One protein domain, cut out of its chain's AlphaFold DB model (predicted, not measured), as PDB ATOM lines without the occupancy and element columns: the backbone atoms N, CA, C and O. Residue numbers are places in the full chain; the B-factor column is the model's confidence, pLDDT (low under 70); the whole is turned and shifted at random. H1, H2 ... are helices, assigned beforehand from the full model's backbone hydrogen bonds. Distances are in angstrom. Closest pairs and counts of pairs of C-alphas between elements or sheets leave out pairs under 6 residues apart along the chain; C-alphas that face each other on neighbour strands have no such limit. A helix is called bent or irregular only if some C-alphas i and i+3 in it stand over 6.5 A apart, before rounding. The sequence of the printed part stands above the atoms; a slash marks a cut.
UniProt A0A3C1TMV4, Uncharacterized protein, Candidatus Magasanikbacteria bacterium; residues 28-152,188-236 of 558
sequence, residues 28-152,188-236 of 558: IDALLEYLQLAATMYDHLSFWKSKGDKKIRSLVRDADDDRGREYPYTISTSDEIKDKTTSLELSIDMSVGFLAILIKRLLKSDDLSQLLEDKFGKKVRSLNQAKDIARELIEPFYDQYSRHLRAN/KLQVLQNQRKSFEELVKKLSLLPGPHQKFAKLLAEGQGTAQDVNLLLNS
ATOM      1  N   ILE A  28      54.046  41.036  98.220       81.00
ATOM      2  CA  ILE A  28      53.312  42.252  97.864       81.00
ATOM      3  C   ILE A  28      52.989  42.311  96.363       81.00
ATOM      4  O   ILE A  28      51.864  42.658  95.996       81.00
ATOM      5  N   ASP A  29      53.929  41.928  95.496       82.50
ATOM      6  CA  ASP A  29      53.723  41.903  94.041       82.50
ATOM      7  C   ASP A  29      52.633  40.896  93.657       82.50
ATOM      8  O   ASP A  29      51.782  41.180  92.811       82.50
ATOM      9  N   ALA A  30      52.599  39.742  94.331       81.94
ATOM     10  CA  ALA A  30      51.550  38.743  94.137       81.94
ATOM     11  C   ALA A  30      50.163  39.280  94.544       81.94
ATOM     12  O   ALA A  30      49.195  39.143  93.795       81.94
ATOM     13  N   LEU A  31      50.059  39.947  95.701       85.00
ATOM     14  CA  LEU A  31      48.807  40.569  96.150       85.00
ATOM     15  C   LEU A  31      48.323  41.658  95.185       85.00
ATOM     16  O   LEU A  31      47.118  41.779  94.939       85.00
ATOM     17  N   LEU A  32      49.251  42.434  94.628       87.12
ATOM     18  CA  LEU A  32      48.949  43.461  93.641       87.12
ATOM     19  C   LEU A  32      48.422  42.849  92.334       87.12
ATOM     20  O   LEU A  32      47.410  43.318  91.809       87.12
ATOM     21  N   GLU A  33      49.052  41.786  91.832       87.06
ATOM     22  CA  GLU A  33      48.583  41.052  90.649       87.06
ATOM     23  C   GLU A  33      47.175  40.479  90.854       87.06
ATOM     24  O   GLU A  33      46.315  40.613  89.979       87.06
ATOM     25  N   TYR A  34      46.899  39.919  92.033       89.25
ATOM     26  CA  TYR A  34      45.574  39.406  92.375       89.25
ATOM     27  C   TYR A  34      44.511  40.495  92.456       89.25
ATOM     28  O   TYR A  34      43.418  40.321  91.913       89.25
ATOM     29  N   LEU A  35      44.824  41.639  93.068       90.31
ATOM     30  CA  LEU A  35      43.901  42.775  93.145       90.31
ATOM     31  C   LEU A  35      43.499  43.247  91.746       90.31
ATOM     32  O   LEU A  35      42.335  43.543  91.472       90.31
ATOM     33  N   GLN A  36      44.482  43.304  90.864       88.44
ATOM     34  CA  GLN A  36      44.347  43.759  89.496       88.44
ATOM     35  C   GLN A  36      43.523  42.809  88.628       88.44
ATOM     36  O   GLN A  36      42.606  43.242  87.919       88.44
ATOM     37  N   LEU A  37      43.822  41.512  88.703       88.69
ATOM     38  CA  LEU A  37      43.066  40.488  87.995       88.69
ATOM     39  C   LEU A  37      41.611  40.476  88.481       88.69
ATOM     40  O   LEU A  37      40.687  40.524  87.665       88.69
ATOM     41  N   ALA A  38      41.407  40.531  89.801       90.00
ATOM     42  CA  ALA A  38      40.083  40.576  90.407       90.00
ATOM     43  C   ALA A  38      39.275  41.798  89.944       90.00
ATOM     44  O   ALA A  38      38.119  41.660  89.545       90.00
ATOM     45  N   ALA A  39      39.881  42.991  89.949       88.06
ATOM     46  CA  ALA A  39      39.227  44.223  89.512       88.06
ATOM     47  C   ALA A  39      38.834  44.195  88.028       88.06
ATOM     48  O   ALA A  39      37.745  44.647  87.672       88.06
ATOM     49  N   THR A  40      39.686  43.624  87.172       86.25
ATOM     50  CA  THR A  40      39.410  43.492  85.733       86.25
ATOM     51  C   THR A  40      38.211  42.579  85.482       86.25
ATOM     52  O   THR A  40      37.273  42.958  84.778       86.25
ATOM     53  N   MET A  41      38.202  41.392  86.102       88.62
ATOM     54  CA  MET A  41      37.080  40.456  85.984       88.62
ATOM     55  C   MET A  41      35.796  41.050  86.575       88.62
ATOM     56  O   MET A  41      34.720  40.894  85.996       88.62
ATOM     57  N   TYR A  42      35.915  41.795  87.680       89.19
ATOM     58  CA  TYR A  42      34.791  42.442  88.350       89.19
ATOM     59  C   TYR A  42      34.116  43.469  87.446       89.19
ATOM     60  O   TYR A  42      32.892  43.458  87.325       89.19
ATOM     61  N   ASP A  43      34.891  44.335  86.790       82.69
ATOM     62  CA  ASP A  43      34.349  45.359  85.896       82.69
ATOM     63  C   ASP A  43      33.650  44.726  84.679       82.69
ATOM     64  O   ASP A  43      32.538  45.133  84.325       82.69
ATOM     65  N   HIS A  44      34.243  43.684  84.086       82.50
ATOM     66  CA  HIS A  44      33.653  42.961  82.953       82.50
ATOM     67  C   HIS A  44      32.332  42.276  83.323       82.50
ATOM     68  O   HIS A  44      31.334  42.421  82.615       82.50
ATOM     69  N   LEU A  45      32.290  41.547  84.437       85.19
ATOM     70  CA  LEU A  45      31.068  40.866  84.863       85.19
ATOM     71  C   LEU A  45      30.006  41.844  85.374       85.19
ATOM     72  O   LEU A  45      28.822  41.654  85.107       85.19
ATOM     73  N   SER A  46      30.408  42.935  86.032       83.06
ATOM     74  CA  SER A  46      29.484  43.997  86.455       83.06
ATOM     75  C   SER A  46      28.812  44.678  85.263       83.06
ATOM     76  O   SER A  46      27.632  45.030  85.336       83.06
ATOM     77  N   PHE A  47      29.527  44.829  84.142       82.38
ATOM     78  CA  PHE A  47      28.924  45.283  82.891       82.38
ATOM     79  C   PHE A  47      27.816  44.331  82.435       82.38
ATOM     80  O   PHE A  47      26.707  44.797  82.172       82.38
ATOM     81  N   TRP A  48      28.068  43.019  82.400       81.00
ATOM     82  CA  TRP A  48      27.059  42.026  82.012       81.00
ATOM     83  C   TRP A  48      25.870  41.993  82.971       81.00
ATOM     84  O   TRP A  48      24.727  42.086  82.524       81.00
ATOM     85  N   LYS A  49      26.124  42.018  84.282       80.50
ATOM     86  CA  LYS A  49      25.097  42.157  85.323       80.50
ATOM     87  C   LYS A  49      24.201  43.382  85.095       80.50
ATOM     88  O   LYS A  49      22.988  43.308  85.258       80.50
ATOM     89  N   SER A  50      24.773  44.508  84.656       76.94
ATOM     90  CA  SER A  50      24.009  45.736  84.379       76.94
ATOM     91  C   SER A  50      23.084  45.650  83.157       76.94
ATOM     92  O   SER A  50      22.175  46.469  83.022       76.94
ATOM     93  N   LYS A  51      23.302  44.688  82.248       76.56
ATOM     94  CA  LYS A  51      22.478  44.512  81.040       76.56
ATOM     95  C   LYS A  51      21.127  43.846  81.330       76.56
ATOM     96  O   LYS A  51      20.187  44.101  80.574       76.56
ATOM     97  N   GLY A  52      21.035  43.074  82.418       67.94
ATOM     98  CA  GLY A  52      19.823  42.409  82.909       67.94
ATOM     99  C   GLY A  52      19.267  41.296  82.008       67.94
ATOM    100  O   GLY A  52      19.723  41.099  80.878       67.94
ATOM    101  N   ASP A  53      18.220  40.627  82.505       68.19
ATOM    102  CA  ASP A  53      17.556  39.449  81.913       68.19
ATOM    103  C   ASP A  53      17.312  39.558  80.409       68.19
ATOM    104  O   ASP A  53      17.732  38.699  79.640       68.19
ATOM    105  N   LYS A  54      16.716  40.663  79.941       72.19
ATOM    106  CA  LYS A  54      16.351  40.810  78.521       72.19
ATOM    107  C   LYS A  54      17.535  40.626  77.569       72.19
ATOM    108  O   LYS A  54      17.355  40.074  76.486       72.19
ATOM    109  N   LYS A  55      18.725  41.105  77.944       78.44
ATOM    110  CA  LYS A  55      19.914  41.040  77.083       78.44
ATOM    111  C   LYS A  55      20.645  39.710  77.217       78.44
ATOM    112  O   LYS A  55      21.077  39.174  76.204       78.44
ATOM    113  N   ILE A  56      20.720  39.158  78.426       78.25
ATOM    114  CA  ILE A  56      21.318  37.837  78.668       78.25
ATOM    115  C   ILE A  56      20.471  36.755  77.987       78.25
ATOM    116  O   ILE A  56      21.005  35.896  77.294       78.25
ATOM    117  N   ARG A  57      19.141  36.864  78.062       78.50
ATOM    118  CA  ARG A  57      18.210  35.968  77.371       78.50
ATOM    119  C   ARG A  57      18.313  36.046  75.850       78.50
ATOM    120  O   ARG A  57      18.186  35.015  75.197       78.50
ATOM    121  N   SER A  58      18.525  37.243  75.287       79.25
ATOM    122  CA  SER A  58      18.795  37.398  73.847       79.25
ATOM    123  C   SER A  58      20.069  36.656  73.472       79.25
ATOM    124  O   SER A  58      20.028  35.813  72.593       79.25
ATOM    125  N   LEU A  59      21.154  36.874  74.220       79.81
ATOM    126  CA  LEU A  59      22.441  36.224  73.979       79.81
ATOM    127  C   LEU A  59      22.346  34.688  74.038       79.81
ATOM    128  O   LEU A  59      22.903  33.998  73.189       79.81
ATOM    129  N   VAL A  60      21.618  34.148  75.022       79.88
ATOM    130  CA  VAL A  60      21.377  32.701  75.144       79.88
ATOM    131  C   VAL A  60      20.553  32.179  73.967       79.88
ATOM    132  O   VAL A  60      20.876  31.119  73.440       79.88
ATOM    133  N   ARG A  61      19.513  32.912  73.546       78.56
ATOM    134  CA  ARG A  61      18.655  32.532  72.415       78.56
ATOM    135  C   ARG A  61      19.411  32.566  71.091       78.56
ATOM    136  O   ARG A  61      19.361  31.585  70.366       78.56
ATOM    137  N   ASP A  62      20.133  33.644  70.812       75.69
ATOM    138  CA  ASP A  62      20.874  33.827  69.562       75.69
ATOM    139  C   ASP A  62      21.931  32.715  69.400       75.69
ATOM    140  O   ASP A  62      22.045  32.095  68.343       75.69
ATOM    141  N   ALA A  63      22.619  32.357  70.492       71.44
ATOM    142  CA  ALA A  63      23.576  31.253  70.505       71.44
ATOM    143  C   ALA A  63      22.938  29.864  70.302       71.44
ATOM    144  O   ALA A  63      23.589  28.935  69.811       71.44
ATOM    145  N   ASP A  64      21.688  29.696  70.727       73.69
ATOM    146  CA  ASP A  64      20.926  28.460  70.584       73.69
ATOM    147  C   ASP A  64      20.344  28.316  69.170       73.69
ATOM    148  O   ASP A  64      20.483  27.260  68.554       73.69
ATOM    149  N   ASP A  65      19.828  29.409  68.603       70.88
ATOM    150  CA  ASP A  65      19.373  29.497  67.214       70.88
ATOM    151  C   ASP A  65      20.530  29.223  66.237       70.88
ATOM    152  O   ASP A  65      20.361  28.484  65.265       70.88
ATOM    153  N   ASP A  66      21.729  29.743  66.518       67.12
ATOM    154  CA  ASP A  66      22.948  29.431  65.761       67.12
ATOM    155  C   ASP A  66      23.294  27.936  65.793       67.12
ATOM    156  O   ASP A  66      23.610  27.352  64.753       67.12
ATOM    157  N   ARG A  67      23.168  27.281  66.957       61.44
ATOM    158  CA  ARG A  67      23.339  25.821  67.073       61.44
ATOM    159  C   ARG A  67      22.263  25.066  66.302       61.44
ATOM    160  O   ARG A  67      22.572  24.067  65.661       61.44
ATOM    161  N   GLY A  68      21.030  25.567  66.301       60.22
ATOM    162  CA  GLY A  68      19.928  25.037  65.504       60.22
ATOM    163  C   GLY A  68      20.165  25.113  63.994       60.22
ATOM    164  O   GLY A  68      19.730  24.224  63.262       60.22
ATOM    165  N   ARG A  69      20.888  26.134  63.514       65.25
ATOM    166  CA  ARG A  69      21.285  26.245  62.098       65.25
ATOM    167  C   ARG A  69      22.295  25.176  61.683       65.25
ATOM    168  O   ARG A  69      22.247  24.719  60.543       65.25
ATOM    169  N   GLU A  70      23.177  24.773  62.592       62.31
ATOM    170  CA  GLU A  70      24.173  23.719  62.364       62.31
ATOM    171  C   GLU A  70      23.593  22.312  62.618       62.31
ATOM    172  O   GLU A  70      23.877  21.371  61.874       62.31
ATOM    173  N   TYR A  71      22.702  22.181  63.609       64.62
ATOM    174  CA  TYR A  71      22.048  20.938  64.027       64.62
ATOM    175  C   TYR A  71      20.555  21.170  64.359       64.62
ATOM    176  O   TYR A  71      20.205  21.427  65.515       64.62
ATOM    177  N   PRO A  72      19.632  20.996  63.389       59.59
ATOM    178  CA  PRO A  72      18.212  21.371  63.517       59.59
ATOM    179  C   PRO A  72      17.426  20.708  64.657       59.59
ATOM    180  O   PRO A  72      16.371  21.200  65.044       59.59
ATOM    181  N   TYR A  73      17.925  19.600  65.208       55.88
ATOM    182  CA  TYR A  73      17.288  18.853  66.299       55.88
ATOM    183  C   TYR A  73      17.756  19.285  67.700       55.88
ATOM    184  O   TYR A  73      17.446  18.604  68.673       55.88
ATOM    185  N   THR A  74      18.533  20.370  67.811       59.28
ATOM    186  CA  THR A  74      19.160  20.816  69.075       59.28
ATOM    187  C   THR A  74      18.631  22.148  69.613       59.28
ATOM    188  O   THR A  74      19.160  22.646  70.602       59.28
ATOM    189  N   ILE A  75      17.590  22.711  68.985       67.38
ATOM    190  CA  ILE A  75      16.968  23.966  69.426       67.38
ATOM    191  C   ILE A  75      16.256  23.731  70.757       67.38
ATOM    192  O   ILE A  75      15.400  22.853  70.876       67.38
ATOM    193  N   SER A  76      16.616  24.539  71.742       74.38
ATOM    194  CA  SER A  76      16.079  24.503  73.091       74.38
ATOM    195  C   SER A  76      14.660  25.052  73.145       74.38
ATOM    196  O   SER A  76      14.274  25.958  72.399       74.38
ATOM    197  N   THR A  77      13.872  24.553  74.091       76.50
ATOM    198  CA  THR A  77      12.537  25.099  74.365       76.50
ATOM    199  C   THR A  77      12.606  26.496  75.006       76.50
ATOM    200  O   THR A  77      13.641  26.936  75.511       76.50
ATOM    201  N   SER A  78      11.486  27.232  75.015       71.81
ATOM    202  CA  SER A  78      11.424  28.565  75.650       71.81
ATOM    203  C   SER A  78      11.740  28.525  77.151       71.81
ATOM    204  O   SER A  78      12.350  29.467  77.673       71.81
ATOM    205  N   ASP A  79      11.341  27.436  77.814       65.44
ATOM    206  CA  ASP A  79      11.604  27.180  79.229       65.44
ATOM    207  C   ASP A  79      13.076  26.817  79.453       65.44
ATOM    208  O   ASP A  79      13.722  27.426  80.297       65.44
ATOM    209  N   GLU A  80      13.675  25.976  78.605       68.25
ATOM    210  CA  GLU A  80      15.117  25.687  78.664       68.25
ATOM    211  C   GLU A  80      15.983  26.937  78.451       68.25
ATOM    212  O   GLU A  80      16.998  27.118  79.126       68.25
ATOM    213  N   ILE A  81      15.592  27.839  77.541       72.69
ATOM    214  CA  ILE A  81      16.274  29.132  77.362       72.69
ATOM    215  C   ILE A  81      16.155  29.974  78.636       72.69
ATOM    216  O   ILE A  81      17.120  30.632  79.030       72.69
ATOM    217  N   LYS A  82      14.988  29.975  79.286       71.62
ATOM    218  CA  LYS A  82      14.759  30.705  80.540       71.62
ATOM    219  C   LYS A  82      15.596  30.124  81.685       71.62
ATOM    220  O   LYS A  82      16.205  30.895  82.425       71.62
ATOM    221  N   ASP A  83      15.703  28.805  81.781       65.31
ATOM    222  CA  ASP A  83      16.506  28.122  82.799       65.31
ATOM    223  C   ASP A  83      18.004  28.369  82.591       65.31
ATOM    224  O   ASP A  83      18.709  28.755  83.527       65.31
ATOM    225  N   LYS A  84      18.493  28.259  81.347       73.00
ATOM    226  CA  LYS A  84      19.876  28.615  80.977       73.00
ATOM    227  C   LYS A  84      20.188  30.080  81.284       73.00
ATOM    228  O   LYS A  84      21.262  30.374  81.802       73.00
ATOM    229  N   THR A  85      19.250  30.985  80.996       77.06
ATOM    230  CA  THR A  85      19.382  32.417  81.314       77.06
ATOM    231  C   THR A  85      19.504  32.620  82.822       77.06
ATOM    232  O   THR A  85      20.454  33.249  83.272       77.06
ATOM    233  N   THR A  86      18.602  32.022  83.601       73.06
ATOM    234  CA  THR A  86      18.582  32.138  85.070       73.06
ATOM    235  C   THR A  86      19.865  31.580  85.695       73.06
ATOM    236  O   THR A  86      20.459  32.200  86.575       73.06
ATOM    237  N   SER A  87      20.339  30.428  85.210       70.19
ATOM    238  CA  SER A  87      21.592  29.809  85.659       70.19
ATOM    239  C   SER A  87      22.817  30.685  85.362       70.19
ATOM    240  O   SER A  87      23.705  30.854  86.207       70.19
ATOM    241  N   LEU A  88      22.850  31.305  84.178       76.69
ATOM    242  CA  LEU A  88      23.917  32.221  83.785       76.69
ATOM    243  C   LEU A  88      23.899  33.508  84.619       76.69
ATOM    244  O   LEU A  88      24.952  33.947  85.078       76.69
ATOM    245  N   GLU A  89      22.722  34.087  84.866       79.25
ATOM    246  CA  GLU A  89      22.563  35.252  85.743       79.25
ATOM    247  C   GLU A  89      23.076  34.971  87.154       79.25
ATOM    248  O   GLU A  89      23.880  35.744  87.679       79.25
ATOM    249  N   LEU A  90      22.693  33.828  87.726       74.25
ATOM    250  CA  LEU A  90      23.171  33.402  89.037       74.25
ATOM    251  C   LEU A  90      24.703  33.280  89.055       74.25
ATOM    252  O   LEU A  90      25.355  33.760  89.979       74.25
ATOM    253  N   SER A  91      25.294  32.699  88.011       75.50
ATOM    254  CA  SER A  91      26.749  32.533  87.882       75.50
ATOM    255  C   SER A  91      27.497  33.867  87.781       75.50
ATOM    256  O   SER A  91      28.554  34.036  88.402       75.50
ATOM    257  N   ILE A  92      26.939  34.838  87.052       81.44
ATOM    258  CA  ILE A  92      27.467  36.208  86.975       81.44
ATOM    259  C   ILE A  92      27.372  36.877  88.346       81.44
ATOM    260  O   ILE A  92      28.352  37.456  88.816       81.44
ATOM    261  N   ASP A  93      26.216  36.788  89.003       79.75
ATOM    262  CA  ASP A  93      25.976  37.418  90.299       79.75
ATOM    263  C   ASP A  93      26.902  36.881  91.390       79.75
ATOM    264  O   ASP A  93      27.503  37.677  92.122       79.75
ATOM    265  N   MET A  94      27.081  35.559  91.446       74.25
ATOM    266  CA  MET A  94      28.029  34.900  92.347       74.25
ATOM    267  C   MET A  94      29.462  35.369  92.082       74.25
ATOM    268  O   MET A  94      30.147  35.813  93.006       74.25
ATOM    269  N   SER A  95      29.892  35.363  90.817       82.19
ATOM    270  CA  SER A  95      31.239  35.792  90.428       82.19
ATOM    271  C   SER A  95      31.509  37.258  90.790       82.19
ATOM    272  O   SER A  95      32.551  37.579  91.363       82.19
ATOM    273  N   VAL A  96      30.558  38.163  90.526       84.81
ATOM    274  CA  VAL A  96      30.667  39.584  90.905       84.81
ATOM    275  C   VAL A  96      30.757  39.742  92.424       84.81
ATOM    276  O   VAL A  96      31.582  40.522  92.910       84.81
ATOM    277  N   GLY A  97      29.933  39.008  93.178       80.38
ATOM    278  CA  GLY A  97      29.934  39.029  94.643       80.38
ATOM    279  C   GLY A  97      31.269  38.574  95.233       80.38
ATOM    280  O   GLY A  97      31.863  39.296  96.040       80.38
ATOM    281  N   PHE A  98      31.779  37.430  94.773       83.75
ATOM    282  CA  PHE A  98      33.091  36.901  95.151       83.75
ATOM    283  C   PHE A  98      34.202  37.934  94.913       83.75
ATOM    284  O   PHE A  98      34.945  38.281  95.836       83.75
ATOM    285  N   LEU A  99      34.275  38.489  93.700       88.12
ATOM    286  CA  LEU A  99      35.320  39.443  93.326       88.12
ATOM    287  C   LEU A  99      35.256  40.726  94.160       88.12
ATOM    288  O   LEU A  99      36.294  41.230  94.586       88.12
ATOM    289  N   ALA A 100      34.056  41.234  94.460       85.56
ATOM    290  CA  ALA A 100      33.890  42.404  95.323       85.56
ATOM    291  C   ALA A 100      34.457  42.170  96.732       85.56
ATOM    292  O   ALA A 100      35.137  43.039  97.291       85.56
ATOM    293  N   ILE A 101      34.187  40.995  97.312       82.06
ATOM    294  CA  ILE A 101      34.695  40.606  98.633       82.06
ATOM    295  C   ILE A 101      36.215  40.459  98.591       82.06
ATOM    296  O   ILE A 101      36.899  41.000  99.466       82.06
ATOM    297  N   LEU A 102      36.743  39.778  97.572       85.62
ATOM    298  CA  LEU A 102      38.177  39.574  97.398       85.62
ATOM    299  C   LEU A 102      38.925  40.903  97.269       85.62
ATOM    300  O   LEU A 102      39.848  41.151  98.039       85.62
ATOM    301  N   ILE A 103      38.485  41.798  96.379       89.31
ATOM    302  CA  ILE A 103      39.074  43.137  96.198       89.31
ATOM    303  C   ILE A 103      39.115  43.888  97.532       89.31
ATOM    304  O   ILE A 103      40.139  44.463  97.903       89.31
ATOM    305  N   LYS A 104      38.014  43.856  98.291       85.44
ATOM    306  CA  LYS A 104      37.928  44.508  99.604       85.44
ATOM    307  C   LYS A 104      38.887  43.893 100.627       85.44
ATOM    308  O   LYS A 104      39.400  44.629 101.464       85.44
ATOM    309  N   ARG A 105      39.095  42.572 100.608       83.62
ATOM    310  CA  ARG A 105      40.055  41.885 101.490       83.62
ATOM    311  C   ARG A 105      41.495  42.219 101.099       83.62
ATOM    312  O   ARG A 105      42.265  42.595 101.972       83.62
ATOM    313  N   LEU A 106      41.826  42.179  99.809       86.81
ATOM    314  CA  LEU A 106      43.161  42.515  99.302       86.81
ATOM    315  C   LEU A 106      43.550  43.958  99.647       86.81
ATOM    316  O   LEU A 106      44.609  44.181 100.220       86.81
ATOM    317  N   LEU A 107      42.654  44.926  99.423       86.00
ATOM    318  CA  LEU A 107      42.873  46.335  99.793       86.00
ATOM    319  C   LEU A 107      42.958  46.584 101.311       86.00
ATOM    320  O   LEU A 107      43.310  47.683 101.732       86.00
ATOM    321  N   LYS A 108      42.600  45.598 102.140       82.56
ATOM    322  CA  LYS A 108      42.748  45.644 103.601       82.56
ATOM    323  C   LYS A 108      43.994  44.922 104.110       82.56
ATOM    324  O   LYS A 108      44.231  44.990 105.309       82.56
ATOM    325  N   SER A 109      44.737  44.221 103.251       83.44
ATOM    326  CA  SER A 109      46.016  43.619 103.633       83.44
ATOM    327  C   SER A 109      46.957  44.712 104.134       83.44
ATOM    328  O   SER A 109      47.084  45.737 103.463       83.44
ATOM    329  N   ASP A 110      47.592  44.510 105.290       79.44
ATOM    330  CA  ASP A 110      48.461  45.515 105.909       79.44
ATOM    331  C   ASP A 110      49.611  45.904 104.968       79.44
ATOM    332  O   ASP A 110      49.824  47.090 104.722       79.44
ATOM    333  N   ASP A 111      50.265  44.918 104.347       82.38
ATOM    334  CA  ASP A 111      51.407  45.143 103.455       82.38
ATOM    335  C   ASP A 111      51.012  45.921 102.190       82.38
ATOM    336  O   ASP A 111      51.647  46.913 101.822       82.38
ATOM    337  N   LEU A 112      49.917  45.514 101.532       85.19
ATOM    338  CA  LEU A 112      49.439  46.181 100.317       85.19
ATOM    339  C   LEU A 112      48.858  47.565 100.633       85.19
ATOM    340  O   LEU A 112      49.085  48.520  99.891       85.19
ATOM    341  N   SER A 113      48.121  47.692 101.738       85.31
ATOM    342  CA  SER A 113      47.571  48.973 102.181       85.31
ATOM    343  C   SER A 113      48.690  49.960 102.498       85.31
ATOM    344  O   SER A 113      48.566  51.125 102.123       85.31
ATOM    345  N   GLN A 114      49.765  49.516 103.156       87.12
ATOM    346  CA  GLN A 114      50.911  50.366 103.469       87.12
ATOM    347  C   GLN A 114      51.646  50.791 102.195       87.12
ATOM    348  O   GLN A 114      51.896  51.980 102.018       87.12
ATOM    349  N   LEU A 115      51.899  49.863 101.260       90.31
ATOM    350  CA  LEU A 115      52.507  50.185  99.963       90.31
ATOM    351  C   LEU A 115      51.726  51.284  99.229       90.31
ATOM    352  O   LEU A 115      52.310  52.254  98.741       90.31
ATOM    353  N   LEU A 116      50.404  51.128  99.118       91.00
ATOM    354  CA  LEU A 116      49.559  52.098  98.425       91.00
ATOM    355  C   LEU A 116      49.538  53.440  99.178       91.00
ATOM    356  O   LEU A 116      49.658  54.496  98.556       91.00
ATOM    357  N   GLU A 117      49.448  53.426 100.506       91.06
ATOM    358  CA  GLU A 117      49.477  54.653 101.310       91.06
ATOM    359  C   GLU A 117      50.808  55.407 101.171       91.06
ATOM    360  O   GLU A 117      50.786  56.618 100.959       91.06
ATOM    361  N   ASP A 118      51.946  54.711 101.158       91.62
ATOM    362  CA  ASP A 118      53.269  55.314 100.962       91.62
ATOM    363  C   ASP A 118      53.419  55.941  99.566       91.62
ATOM    364  O   ASP A 118      54.047  56.990  99.400       91.62
ATOM    365  N   LYS A 119      52.832  55.316  98.537       91.62
ATOM    366  CA  LYS A 119      52.925  55.792  97.145       91.62
ATOM    367  C   LYS A 119      51.988  56.956  96.833       91.62
ATOM    368  O   LYS A 119      52.345  57.812  96.014       91.62
ATOM    369  N   PHE A 120      50.803  56.987  97.443       91.62
ATOM    370  CA  PHE A 120      49.745  57.954  97.121       91.62
ATOM    371  C   PHE A 120      49.467  58.974  98.232       91.62
ATOM    372  O   PHE A 120      48.729  59.932  98.001       91.62
ATOM    373  N   GLY A 121      50.029  58.792  99.430       88.00
ATOM    374  CA  GLY A 121      49.784  59.639 100.603       88.00
ATOM    375  C   GLY A 121      48.350  59.560 101.144       88.00
ATOM    376  O   GLY A 121      47.939  60.416 101.926       88.00
ATOM    377  N   LYS A 122      47.556  58.580 100.690       88.50
ATOM    378  CA  LYS A 122      46.147  58.373 101.051       88.50
ATOM    379  C   LYS A 122      45.849  56.871 101.104       88.50
ATOM    380  O   LYS A 122      46.324  56.117 100.258       88.50
ATOM    381  N   LYS A 123      44.994  56.443 102.040       87.00
ATOM    382  CA  LYS A 123      44.520  55.048 102.115       87.00
ATOM    383  C   LYS A 123      43.586  54.709 100.955       87.00
ATOM    384  O   LYS A 123      42.582  55.392 100.753       87.00
ATOM    385  N   VAL A 124      43.858  53.597 100.273       90.12
ATOM    386  CA  VAL A 124      43.014  53.045  99.203       90.12
ATOM    387  C   VAL A 124      42.238  51.847  99.747       90.12
ATOM    388  O   VAL A 124      42.799  50.776  99.933       90.12
ATOM    389  N   ARG A 125      40.942  52.016 100.039       84.75
ATOM    390  CA  ARG A 125      40.104  50.978 100.684       84.75
ATOM    391  C   ARG A 125      39.006  50.410  99.792       84.75
ATOM    392  O   ARG A 125      38.286  49.502 100.209       84.75
ATOM    393  N   SER A 126      38.823  50.959  98.596       86.69
ATOM    394  CA  SER A 126      37.832  50.482  97.635       86.69
ATOM    395  C   SER A 126      38.294  50.683  96.196       86.69
ATOM    396  O   SER A 126      39.130  51.540  95.907       86.69
ATOM    397  N   LEU A 127      37.691  49.921  95.281       86.81
ATOM    398  CA  LEU A 127      37.936  50.058  93.847       86.81
ATOM    399  C   LEU A 127      37.579  51.463  93.330       86.81
ATOM    400  O   LEU A 127      38.301  52.012  92.508       86.81
ATOM    401  N   ASN A 128      36.503  52.073  93.840       85.62
ATOM    402  CA  ASN A 128      36.123  53.434  93.449       85.62
ATOM    403  C   ASN A 128      37.169  54.461  93.892       85.62
ATOM    404  O   ASN A 128      37.552  55.304  93.093       85.62
ATOM    405  N   GLN A 129      37.707  54.337  95.110       89.31
ATOM    406  CA  GLN A 129      38.787  55.213  95.572       89.31
ATOM    407  C   GLN A 129      40.050  55.065  94.717       89.31
ATOM    408  O   GLN A 129      40.677  56.066  94.382       89.31
ATOM    409  N   ALA A 130      40.407  53.837  94.326       89.75
ATOM    410  CA  ALA A 130      41.523  53.606  93.412       89.75
ATOM    411  C   ALA A 130      41.297  54.287  92.050       89.75
ATOM    412  O   ALA A 130      42.191  54.959  91.536       89.75
ATOM    413  N   LYS A 131      40.082  54.169  91.496       89.06
ATOM    414  CA  LYS A 131      39.687  54.823  90.239       89.06
ATOM    415  C   LYS A 131      39.713  56.351  90.347       89.06
ATOM    416  O   LYS A 131      40.176  57.016  89.425       89.06
ATOM    417  N   ASP A 132      39.272  56.899  91.477       87.75
ATOM    418  CA  ASP A 132      39.297  58.337  91.753       87.75
ATOM    419  C   ASP A 132      40.730  58.874  91.803       87.75
ATOM    420  O   ASP A 132      41.036  59.847  91.118       87.75
ATOM    421  N   ILE A 133      41.628  58.195  92.523       90.81
ATOM    422  CA  ILE A 133      43.048  58.568  92.595       90.81
ATOM    423  C   ILE A 133      43.706  58.478  91.215       90.81
ATOM    424  O   ILE A 133      44.424  59.390  90.813       90.81
ATOM    425  N   ALA A 134      43.451  57.408  90.459       90.25
ATOM    426  CA  ALA A 134      43.998  57.268  89.111       90.25
ATOM    427  C   ALA A 134      43.543  58.410  88.189       90.25
ATOM    428  O   ALA A 134      44.338  58.953  87.424       90.25
ATOM    429  N   ARG A 135      42.274  58.811  88.291       88.31
ATOM    430  CA  ARG A 135      41.719  59.943  87.550       88.31
ATOM    431  C   ARG A 135      42.375  61.270  87.946       88.31
ATOM    432  O   ARG A 135      42.775  62.002  87.046       88.31
ATOM    433  N   GLU A 136      42.547  61.537  89.246       90.19
ATOM    434  CA  GLU A 136      43.271  62.720  89.758       90.19
ATOM    435  C   GLU A 136      44.707  62.791  89.206       90.19
ATOM    436  O   GLU A 136      45.202  63.867  88.879       90.19
ATOM    437  N   LEU A 137      45.382  61.642  89.078       89.44
ATOM    438  CA  LEU A 137      46.746  61.565  88.552       89.44
ATOM    439  C   LEU A 137      46.822  61.818  87.037       89.44
ATOM    440  O   LEU A 137      47.778  62.434  86.568       89.44
ATOM    441  N   ILE A 138      45.838  61.340  86.271       85.31
ATOM    442  CA  ILE A 138      45.818  61.454  84.803       85.31
ATOM    443  C   ILE A 138      45.439  62.869  84.345       85.31
ATOM    444  O   ILE A 138      45.979  63.349  83.347       85.31
ATOM    445  N   GLU A 139      44.533  63.541  85.058       83.88
ATOM    446  CA  GLU A 139      43.921  64.813  84.643       83.88
ATOM    447  C   GLU A 139      44.933  65.898  84.210       83.88
ATOM    448  O   GLU A 139      44.794  66.419  83.098       83.88
ATOM    449  N   PRO A 140      46.015  66.196  84.962       81.94
ATOM    450  CA  PRO A 140      46.968  67.234  84.562       81.94
ATOM    451  C   PRO A 140      47.686  66.924  83.244       81.94
ATOM    452  O   PRO A 140      47.968  67.830  82.454       81.94
ATOM    453  N   PHE A 141      47.981  65.646  82.995       80.25
ATOM    454  CA  PHE A 141      48.650  65.188  81.777       80.25
ATOM    455  C   PHE A 141      47.685  65.160  80.596       80.25
ATOM    456  O   PHE A 141      48.055  65.569  79.495       80.25
ATOM    457  N   TYR A 142      46.430  64.772  80.828       78.31
ATOM    458  CA  TYR A 142      45.374  64.877  79.828       78.31
ATOM    459  C   TYR A 142      45.160  66.328  79.375       78.31
ATOM    460  O   TYR A 142      45.044  66.596  78.177       78.31
ATOM    461  N   ASP A 143      45.154  67.282  80.305       73.38
ATOM    462  CA  ASP A 143      45.001  68.707  79.999       73.38
ATOM    463  C   ASP A 143      46.184  69.274  79.209       73.38
ATOM    464  O   ASP A 143      46.012  70.150  78.352       73.38
ATOM    465  N   GLN A 144      47.401  68.816  79.501       70.06
ATOM    466  CA  GLN A 144      48.592  69.164  78.724       70.06
ATOM    467  C   GLN A 144      48.505  68.588  77.306       70.06
ATOM    468  O   GLN A 144      48.610  69.342  76.336       70.06
ATOM    469  N   TYR A 145      48.214  67.292  77.193       69.50
ATOM    470  CA  TYR A 145      48.019  66.587  75.927       69.50
ATOM    471  C   TYR A 145      46.933  67.248  75.063       69.50
ATOM    472  O   TYR A 145      47.159  67.598  73.904       69.50
ATOM    473  N   SER A 146      45.774  67.546  75.651       67.44
ATOM    474  CA  SER A 146      44.652  68.202  74.972       67.44
ATOM    475  C   SER A 146      44.987  69.612  74.489       67.44
ATOM    476  O   SER A 146      44.552  70.016  73.408       67.44
ATOM    477  N   ARG A 147      45.746  70.396  75.269       65.50
ATOM    478  CA  ARG A 147      46.205  71.729  74.844       65.50
ATOM    479  C   ARG A 147      47.166  71.640  73.665       65.50
ATOM    480  O   ARG A 147      47.040  72.437  72.738       65.50
ATOM    481  N   HIS A 148      48.070  70.668  73.683       60.09
ATOM    482  CA  HIS A 148      49.021  70.438  72.604       60.09
ATOM    483  C   HIS A 148      48.315  70.008  71.305       60.09
ATOM    484  O   HIS A 148      48.538  70.614  70.257       60.09
ATOM    485  N   LEU A 149      47.354  69.076  71.385       60.53
ATOM    486  CA  LEU A 149      46.498  68.708  70.249       60.53
ATOM    487  C   LEU A 149      45.766  69.918  69.648       60.53
ATOM    488  O   LEU A 149      45.670  70.040  68.430       60.53
ATOM    489  N   ARG A 150      45.263  70.841  70.480       63.09
ATOM    490  CA  ARG A 150      44.592  72.069  70.006       63.09
ATOM    491  C   ARG A 150      45.551  73.085  69.384       63.09
ATOM    492  O   ARG A 150      45.124  73.845  68.521       63.09
ATOM    493  N   ALA A 151      46.799  73.142  69.847       57.16
ATOM    494  CA  ALA A 151      47.812  74.056  69.322       57.16
ATOM    495  C   ALA A 151      48.335  73.606  67.947       57.16
ATOM    496  O   ALA A 151      48.557  74.452  67.082       57.16
ATOM    497  N   ASN A 152      48.458  72.291  67.737       52.59
ATOM    498  CA  ASN A 152      49.023  71.702  66.518       52.59
ATOM    499  C   ASN A 152      47.959  71.229  65.509       52.59
ATOM    500  O   ASN A 152      48.225  71.141  64.312       52.59
ATOM    501  N   LYS A 188      65.602  74.304  77.616       56.56
ATOM    502  CA  LYS A 188      64.528  73.547  76.940       56.56
ATOM    503  C   LYS A 188      64.722  72.042  77.091       56.56
ATOM    504  O   LYS A 188      63.754  71.319  77.320       56.56
ATOM    505  N   LEU A 189      65.973  71.587  77.015       58.50
ATOM    506  CA  LEU A 189      66.330  70.191  77.247       58.50
ATOM    507  C   LEU A 189      65.999  69.769  78.688       58.50
ATOM    508  O   LEU A 189      65.418  68.704  78.903       58.50
ATOM    509  N   GLN A 190      66.290  70.628  79.669       64.38
ATOM    510  CA  GLN A 190      65.980  70.371  81.076       64.38
ATOM    511  C   GLN A 190      64.467  70.276  81.341       64.38
ATOM    512  O   GLN A 190      64.027  69.416  82.108       64.38
ATOM    513  N   VAL A 191      63.657  71.126  80.698       63.44
ATOM    514  CA  VAL A 191      62.186  71.084  80.801       63.44
ATOM    515  C   VAL A 191      61.627  69.768  80.253       63.44
ATOM    516  O   VAL A 191      60.825  69.130  80.937       63.44
ATOM    517  N   LEU A 192      62.090  69.322  79.082       59.50
ATOM    518  CA  LEU A 192      61.671  68.048  78.482       59.50
ATOM    519  C   LEU A 192      62.059  66.847  79.357       59.50
ATOM    520  O   LEU A 192      61.241  65.962  79.609       59.50
ATOM    521  N   GLN A 193      63.278  66.837  79.903       65.00
ATOM    522  CA  GLN A 193      63.719  65.784  80.826       65.00
ATOM    523  C   GLN A 193      62.871  65.729  82.105       65.00
ATOM    524  O   GLN A 193      62.570  64.643  82.605       65.00
ATOM    525  N   ASN A 194      62.460  66.882  82.639       68.62
ATOM    526  CA  ASN A 194      61.609  66.946  83.828       68.62
ATOM    527  C   ASN A 194      60.175  66.469  83.540       68.62
ATOM    528  O   ASN A 194      59.586  65.768  84.367       68.62
ATOM    529  N   GLN A 195      59.623  66.799  82.369       67.44
ATOM    530  CA  GLN A 195      58.319  66.296  81.923       67.44
ATOM    531  C   GLN A 195      58.337  64.776  81.754       67.44
ATOM    532  O   GLN A 195      57.446  64.099  82.268       67.44
ATOM    533  N   ARG A 196      59.398  64.235  81.146       69.38
ATOM    534  CA  ARG A 196      59.595  62.788  80.995       69.38
ATOM    535  C   ARG A 196      59.636  62.070  82.338       69.38
ATOM    536  O   ARG A 196      58.890  61.120  82.540       69.38
ATOM    537  N   LYS A 197      60.442  62.556  83.287       76.62
ATOM    538  CA  LYS A 197      60.486  61.988  84.647       76.62
ATOM    539  C   LYS A 197      59.113  62.015  85.318       76.62
ATOM    540  O   LYS A 197      58.713  61.029  85.924       76.62
ATOM    541  N   SER A 198      58.374  63.112  85.156       77.94
ATOM    542  CA  SER A 198      57.026  63.253  85.718       77.94
ATOM    543  C   SER A 198      56.035  62.258  85.096       77.94
ATOM    544  O   SER A 198      55.205  61.695  85.807       77.94
ATOM    545  N   PHE A 199      56.124  62.008  83.786       80.94
ATOM    546  CA  PHE A 199      55.282  61.026  83.098       80.94
ATOM    547  C   PHE A 199      55.665  59.581  83.454       80.94
ATOM    548  O   PHE A 199      54.793  58.760  83.723       80.94
ATOM    549  N   GLU A 200      56.958  59.266  83.544       83.44
ATOM    550  CA  GLU A 200      57.431  57.960  84.019       83.44
ATOM    551  C   GLU A 200      56.962  57.685  85.458       83.44
ATOM    552  O   GLU A 200      56.545  56.571  85.782       83.44
ATOM    553  N   GLU A 201      56.977  58.698  86.329       88.31
ATOM    554  CA  GLU A 201      56.417  58.605  87.680       88.31
ATOM    555  C   GLU A 201      54.899  58.403  87.678       88.31
ATOM    556  O   GLU A 201      54.400  57.586  88.458       88.31
ATOM    557  N   LEU A 202      54.163  59.100  86.803       89.38
ATOM    558  CA  LEU A 202      52.729  58.881  86.608       89.38
ATOM    559  C   LEU A 202      52.460  57.423  86.234       89.38
ATOM    560  O   LEU A 202      51.657  56.764  86.889       89.38
ATOM    561  N   VAL A 203      53.131  56.918  85.201       89.50
ATOM    562  CA  VAL A 203      52.929  55.562  84.681       89.50
ATOM    563  C   VAL A 203      53.237  54.516  85.755       89.50
ATOM    564  O   VAL A 203      52.431  53.610  85.971       89.50
ATOM    565  N   LYS A 204      54.336  54.683  86.503       90.88
ATOM    566  CA  LYS A 204      54.690  53.813  87.641       90.88
ATOM    567  C   LYS A 204      53.664  53.848  88.769       90.88
ATOM    568  O   LYS A 204      53.465  52.847  89.440       90.88
ATOM    569  N   LYS A 205      53.039  54.997  89.023       92.69
ATOM    570  CA  LYS A 205      51.964  55.115  90.015       92.69
ATOM    571  C   LYS A 205      50.687  54.447  89.517       92.69
ATOM    572  O   LYS A 205      50.083  53.658  90.233       92.69
ATOM    573  N   LEU A 206      50.296  54.718  88.278       90.75
ATOM    574  CA  LEU A 206      49.099  54.151  87.667       90.75
ATOM    575  C   LEU A 206      49.175  52.629  87.511       90.75
ATOM    576  O   LEU A 206      48.157  51.963  87.655       90.75
ATOM    577  N   SER A 207      50.359  52.052  87.288       90.19
ATOM    578  CA  SER A 207      50.515  50.593  87.198       90.19
ATOM    579  C   SER A 207      50.223  49.858  88.514       90.19
ATOM    580  O   SER A 207      49.998  48.647  88.486       90.19
ATOM    581  N   LEU A 208      50.181  50.571  89.648       91.12
ATOM    582  CA  LEU A 208      49.815  50.036  90.964       91.12
ATOM    583  C   LEU A 208      48.308  50.126  91.253       91.12
ATOM    584  O   LEU A 208      47.833  49.509  92.205       91.12
ATOM    585  N   LEU A 209      47.537  50.891  90.475       90.88
ATOM    586  CA  LEU A 209      46.109  51.081  90.724       90.88
ATOM    587  C   LEU A 209      45.263  50.198  89.796       90.88
ATOM    588  O   LEU A 209      45.516  50.135  88.594       90.88
ATOM    589  N   PRO A 210      44.226  49.519  90.318       89.44
ATOM    590  CA  PRO A 210      43.264  48.833  89.467       89.44
ATOM    591  C   PRO A 210      42.370  49.833  88.714       89.44
ATOM    592  O   PRO A 210      41.951  50.857  89.264       89.44
ATOM    593  N   GLY A 211      42.015  49.514  87.466       84.00
ATOM    594  CA  GLY A 211      41.048  50.286  86.681       84.00
ATOM    595  C   GLY A 211      41.248  50.200  85.162       84.00
ATOM    596  O   GLY A 211      42.137  49.495  84.689       84.00
ATOM    597  N   PRO A 212      40.462  50.958  84.372       79.88
ATOM    598  CA  PRO A 212      40.484  50.887  82.902       79.88
ATOM    599  C   PRO A 212      41.832  51.284  82.273       79.88
ATOM    600  O   PRO A 212      42.168  50.840  81.181       79.88
ATOM    601  N   HIS A 213      42.621  52.087  82.985       85.12
ATOM    602  CA  HIS A 213      43.943  52.565  82.581       85.12
ATOM    603  C   HIS A 213      45.045  51.502  82.702       85.12
ATOM    604  O   HIS A 213      46.103  51.616  82.081       85.12
ATOM    605  N   GLN A 214      44.815  50.475  83.518       85.31
ATOM    606  CA  GLN A 214      45.864  49.631  84.074       85.31
ATOM    607  C   GLN A 214      46.642  48.848  83.009       85.31
ATOM    608  O   GLN A 214      47.868  48.761  83.082       85.31
ATOM    609  N   LYS A 215      45.948  48.306  81.997       84.12
ATOM    610  CA  LYS A 215      46.581  47.582  80.883       84.12
ATOM    611  C   LYS A 215      47.642  48.449  80.200       84.12
ATOM    612  O   LYS A 215      48.761  47.999  79.985       84.12
ATOM    613  N   PHE A 216      47.286  49.693  79.892       84.12
ATOM    614  CA  PHE A 216      48.160  50.636  79.198       84.12
ATOM    615  C   PHE A 216      49.291  51.112  80.109       84.12
ATOM    616  O   PHE A 216      50.442  51.170  79.685       84.12
ATOM    617  N   ALA A 217      48.987  51.376  81.384       86.38
ATOM    618  CA  ALA A 217      49.986  51.774  82.370       86.38
ATOM    619  C   ALA A 217      51.078  50.706  82.545       86.38
ATOM    620  O   ALA A 217      52.253  51.052  82.601       86.38
ATOM    621  N   LYS A 218      50.716  49.415  82.581       84.88
ATOM    622  CA  LYS A 218      51.694  48.317  82.658       84.88
ATOM    623  C   LYS A 218      52.587  48.238  81.426       84.88
ATOM    624  O   LYS A 218      53.803  48.268  81.573       84.88
ATOM    625  N   LEU A 219      51.994  48.221  80.230       80.81
ATOM    626  CA  LEU A 219      52.755  48.180  78.976       80.81
ATOM    627  C   LEU A 219      53.764  49.331  78.896       80.81
ATOM    628  O   LEU A 219      54.925  49.124  78.548       80.81
ATOM    629  N   LEU A 220      53.342  50.542  79.270       83.75
ATOM    630  CA  LEU A 220      54.211  51.716  79.291       83.75
ATOM    631  C   LEU A 220      55.292  51.625  80.381       83.75
ATOM    632  O   LEU A 220      56.438  51.979  80.118       83.75
ATOM    633  N   ALA A 221      54.967  51.120  81.577       85.25
ATOM    634  CA  ALA A 221      55.932  50.943  82.667       85.25
ATOM    635  C   ALA A 221      57.031  49.924  82.322       85.25
ATOM    636  O   ALA A 221      58.175  50.081  82.747       85.25
ATOM    637  N   GLU A 222      56.682  48.896  81.549       83.62
ATOM    638  CA  GLU A 222      57.575  47.820  81.102       83.62
ATOM    639  C   GLU A 222      58.371  48.188  79.836       83.62
ATOM    640  O   GLU A 222      59.177  47.391  79.357       83.62
ATOM    641  N   GLY A 223      58.163  49.389  79.280       79.44
ATOM    642  CA  GLY A 223      58.824  49.842  78.052       79.44
ATOM    643  C   GLY A 223      58.308  49.167  76.777       79.44
ATOM    644  O   GLY A 223      58.967  49.232  75.743       79.44
ATOM    645  N   GLN A 224      57.145  48.518  76.840       80.94
ATOM    646  CA  GLN A 224      56.495  47.830  75.716       80.94
ATOM    647  C   GLN A 224      55.359  48.647  75.081       80.94
ATOM    648  O   GLN A 224      54.769  48.223  74.090       80.94
ATOM    649  N   GLY A 225      55.010  49.790  75.672       72.50
ATOM    650  CA  GLY A 225      53.893  50.615  75.227       72.50
ATOM    651  C   GLY A 225      54.190  51.433  73.970       72.50
ATOM    652  O   GLY A 225      55.326  51.797  73.673       72.50
ATOM    653  N   THR A 226      53.124  51.750  73.247       74.38
ATOM    654  CA  THR A 226      53.127  52.560  72.025       74.38
ATOM    655  C   THR A 226      52.517  53.945  72.267       74.38
ATOM    656  O   THR A 226      51.898  54.208  73.299       74.38
ATOM    657  N   ALA A 227      52.613  54.837  71.279       67.25
ATOM    658  CA  ALA A 227      51.903  56.121  71.293       67.25
ATOM    659  C   ALA A 227      50.382  55.961  71.435       67.25
ATOM    660  O   ALA A 227      49.716  56.747  72.115       67.25
ATOM    661  N   GLN A 228      49.832  54.898  70.845       72.12
ATOM    662  CA  GLN A 228      48.426  54.557  70.994       72.12
ATOM    663  C   GLN A 228      48.086  54.201  72.448       72.12
ATOM    664  O   GLN A 228      47.035  54.610  72.937       72.12
ATOM    665  N   ASP A 229      48.975  53.513  73.165       74.62
ATOM    666  CA  ASP A 229      48.771  53.182  74.580       74.62
ATOM    667  C   ASP A 229      48.839  54.422  75.476       74.62
ATOM    668  O   ASP A 229      48.055  54.530  76.416       74.62
ATOM    669  N   VAL A 230      49.700  55.397  75.163       76.62
ATOM    670  CA  VAL A 230      49.711  56.709  75.843       76.62
ATOM    671  C   VAL A 230      48.367  57.412  75.665       76.62
ATOM    672  O   VAL A 230      47.775  57.895  76.631       76.62
ATOM    673  N   ASN A 231      47.846  57.429  74.439       72.81
ATOM    674  CA  ASN A 231      46.548  58.026  74.145       72.81
ATOM    675  C   ASN A 231      45.414  57.318  74.911       72.81
ATOM    676  O   ASN A 231      44.583  57.970  75.549       72.81
ATOM    677  N   LEU A 232      45.399  55.984  74.904       77.50
ATOM    678  CA  LEU A 232      44.405  55.183  75.622       77.50
ATOM    679  C   LEU A 232      44.506  55.364  77.144       77.50
ATOM    680  O   LEU A 232      43.476  55.491  77.811       77.50
ATOM    681  N   LEU A 233      45.720  55.463  77.692       83.06
ATOM    682  CA  LEU A 233      45.962  55.765  79.104       83.06
ATOM    683  C   LEU A 233      45.340  57.111  79.494       83.06
ATOM    684  O   LEU A 233      44.531  57.179  80.420       83.06
ATOM    685  N   LEU A 234      45.679  58.181  78.769       81.75
ATOM    686  CA  LEU A 234      45.217  59.532  79.092       81.75
ATOM    687  C   LEU A 234      43.701  59.693  78.911       81.75
ATOM    688  O   LEU A 234      43.068  60.462  79.634       81.75
ATOM    689  N   ASN A 235      43.095  58.932  78.001       76.75
ATOM    690  CA  ASN A 235      41.651  58.952  77.765       76.75
ATOM    691  C   ASN A 235      40.859  57.942  78.609       76.75
ATOM    692  O   ASN A 235      39.634  57.898  78.497       76.75
ATOM    693  N   SER A 236      41.508  57.172  79.487       79.81
ATOM    694  CA  SER A 236      40.869  56.076  80.237       79.81
ATOM    695  C   SER A 236      39.691  56.500  81.131       79.81
ATOM    696  O   SER A 236      38.878  55.653  81.498       79.81
TER     697      SER A 236
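AT A GLANCE: This is residues 28 to 152 and 188 to 236 of the 558 residues of an uncharacterized protein of Candidatus Magasanikbacteria bacterium (UniProt A0A3C1TMV4). Two long helices, H1 and H2, fold back along each other into a long two-helix limb, and near one end of it lies a loose cluster of shorter helices, H3, H4a, H5, H6 and H7. H1 is sharply bent, with H1a side by side with H2 and H1b crossing H2 steeply; residues 147 to 152 of H4b and 188 to 194 of H5 stick out beyond the cluster like two prongs. The printed part has 174 residues with seven named helices, in the order H1 to H7, and no named strand; the class is all helix. The whole is loose, with a radius of gyration of the C-alphas of 21.5 A, and flat, spanning 73 by 45 by 24 A.

IN THESE COORDINATES: H1, residues 28 to 70, begins with C-alpha 28 at (53.312, 42.252, 97.864). By its hydrogen bonds it was assigned as one helix, but it is bent: C-alphas 50 and 53 are 9.3 A apart, and its arms are H1a, residues 28 to 50, 32.4 A long, and H1b, residues 53 to 70, 25.9 A long. H2, residues 78 to 106, is 42.0 A long and begins with C-alpha 78 at (11.424, 28.565, 75.650). H3 holds residues 110 to 120. H4, residues 127 to 152, was likewise assigned as one helix by its hydrogen bonds but is bent, with C-alphas 137 and 140 6.9 A apart; its arms are H4a, residues 127 to 137, and H4b, residues 140 to 152. H5, residues 188 to 206, is 27.0 A long. H6 holds residues 214 to 221, and H7, residues 227 to 234, ends with C-alpha 234 at (45.217, 59.532, 79.092).

HOW THE PARTS SIT: H1a and H2 touch, with the closest C-alphas, of Tyr 42 and Val 96, 5.6 A apart, at a shallow tilt of 33 degrees, only just short of steep, opposite ways. Residues 53 to 61 of H1b touch H2 at a steep tilt of 56 degrees; the closest C-alphas, of Arg 57 and Thr 85, are 5.4 A apart. H3 touches H1a about perpendicular, with Ile 28 and Leu 112 the closest C-alphas at 6.0 A. H4a and H5 only just touch, with 3 pairs of C-alphas within 8 A, the closest those of Ala 134 and Leu 206 at 6.1 A. H5 and H6 form a helical hairpin, with the C-alphas of Val 203 and Ala 217 closest at 5.3 A. H6 touches H7, with the C-alphas of Phe 216 and Asp 229 closest at 5.3 A. H4b is close to H7 but not clearly touching. H2 and H5 are apart. In H1a, H1b, H2, H3, H4a, H4b, H5, H6 and H7 every O i to N i+4 pair is within hydrogen-bond range.

THE WHOLE: The two C-alphas farthest apart, of Tyr 73 and Lys 188, are 73.0 A apart. Residues 153 to 187 are not printed, and C-alphas 152 and 188 are 18.8 A apart across the cut. Of the links that are printed whole, none is long. The mean pLDDT of the printed part is 79.1, and 33 residues are under 70, among them residues 66 to 75, 145 to 152 and 188 to 196.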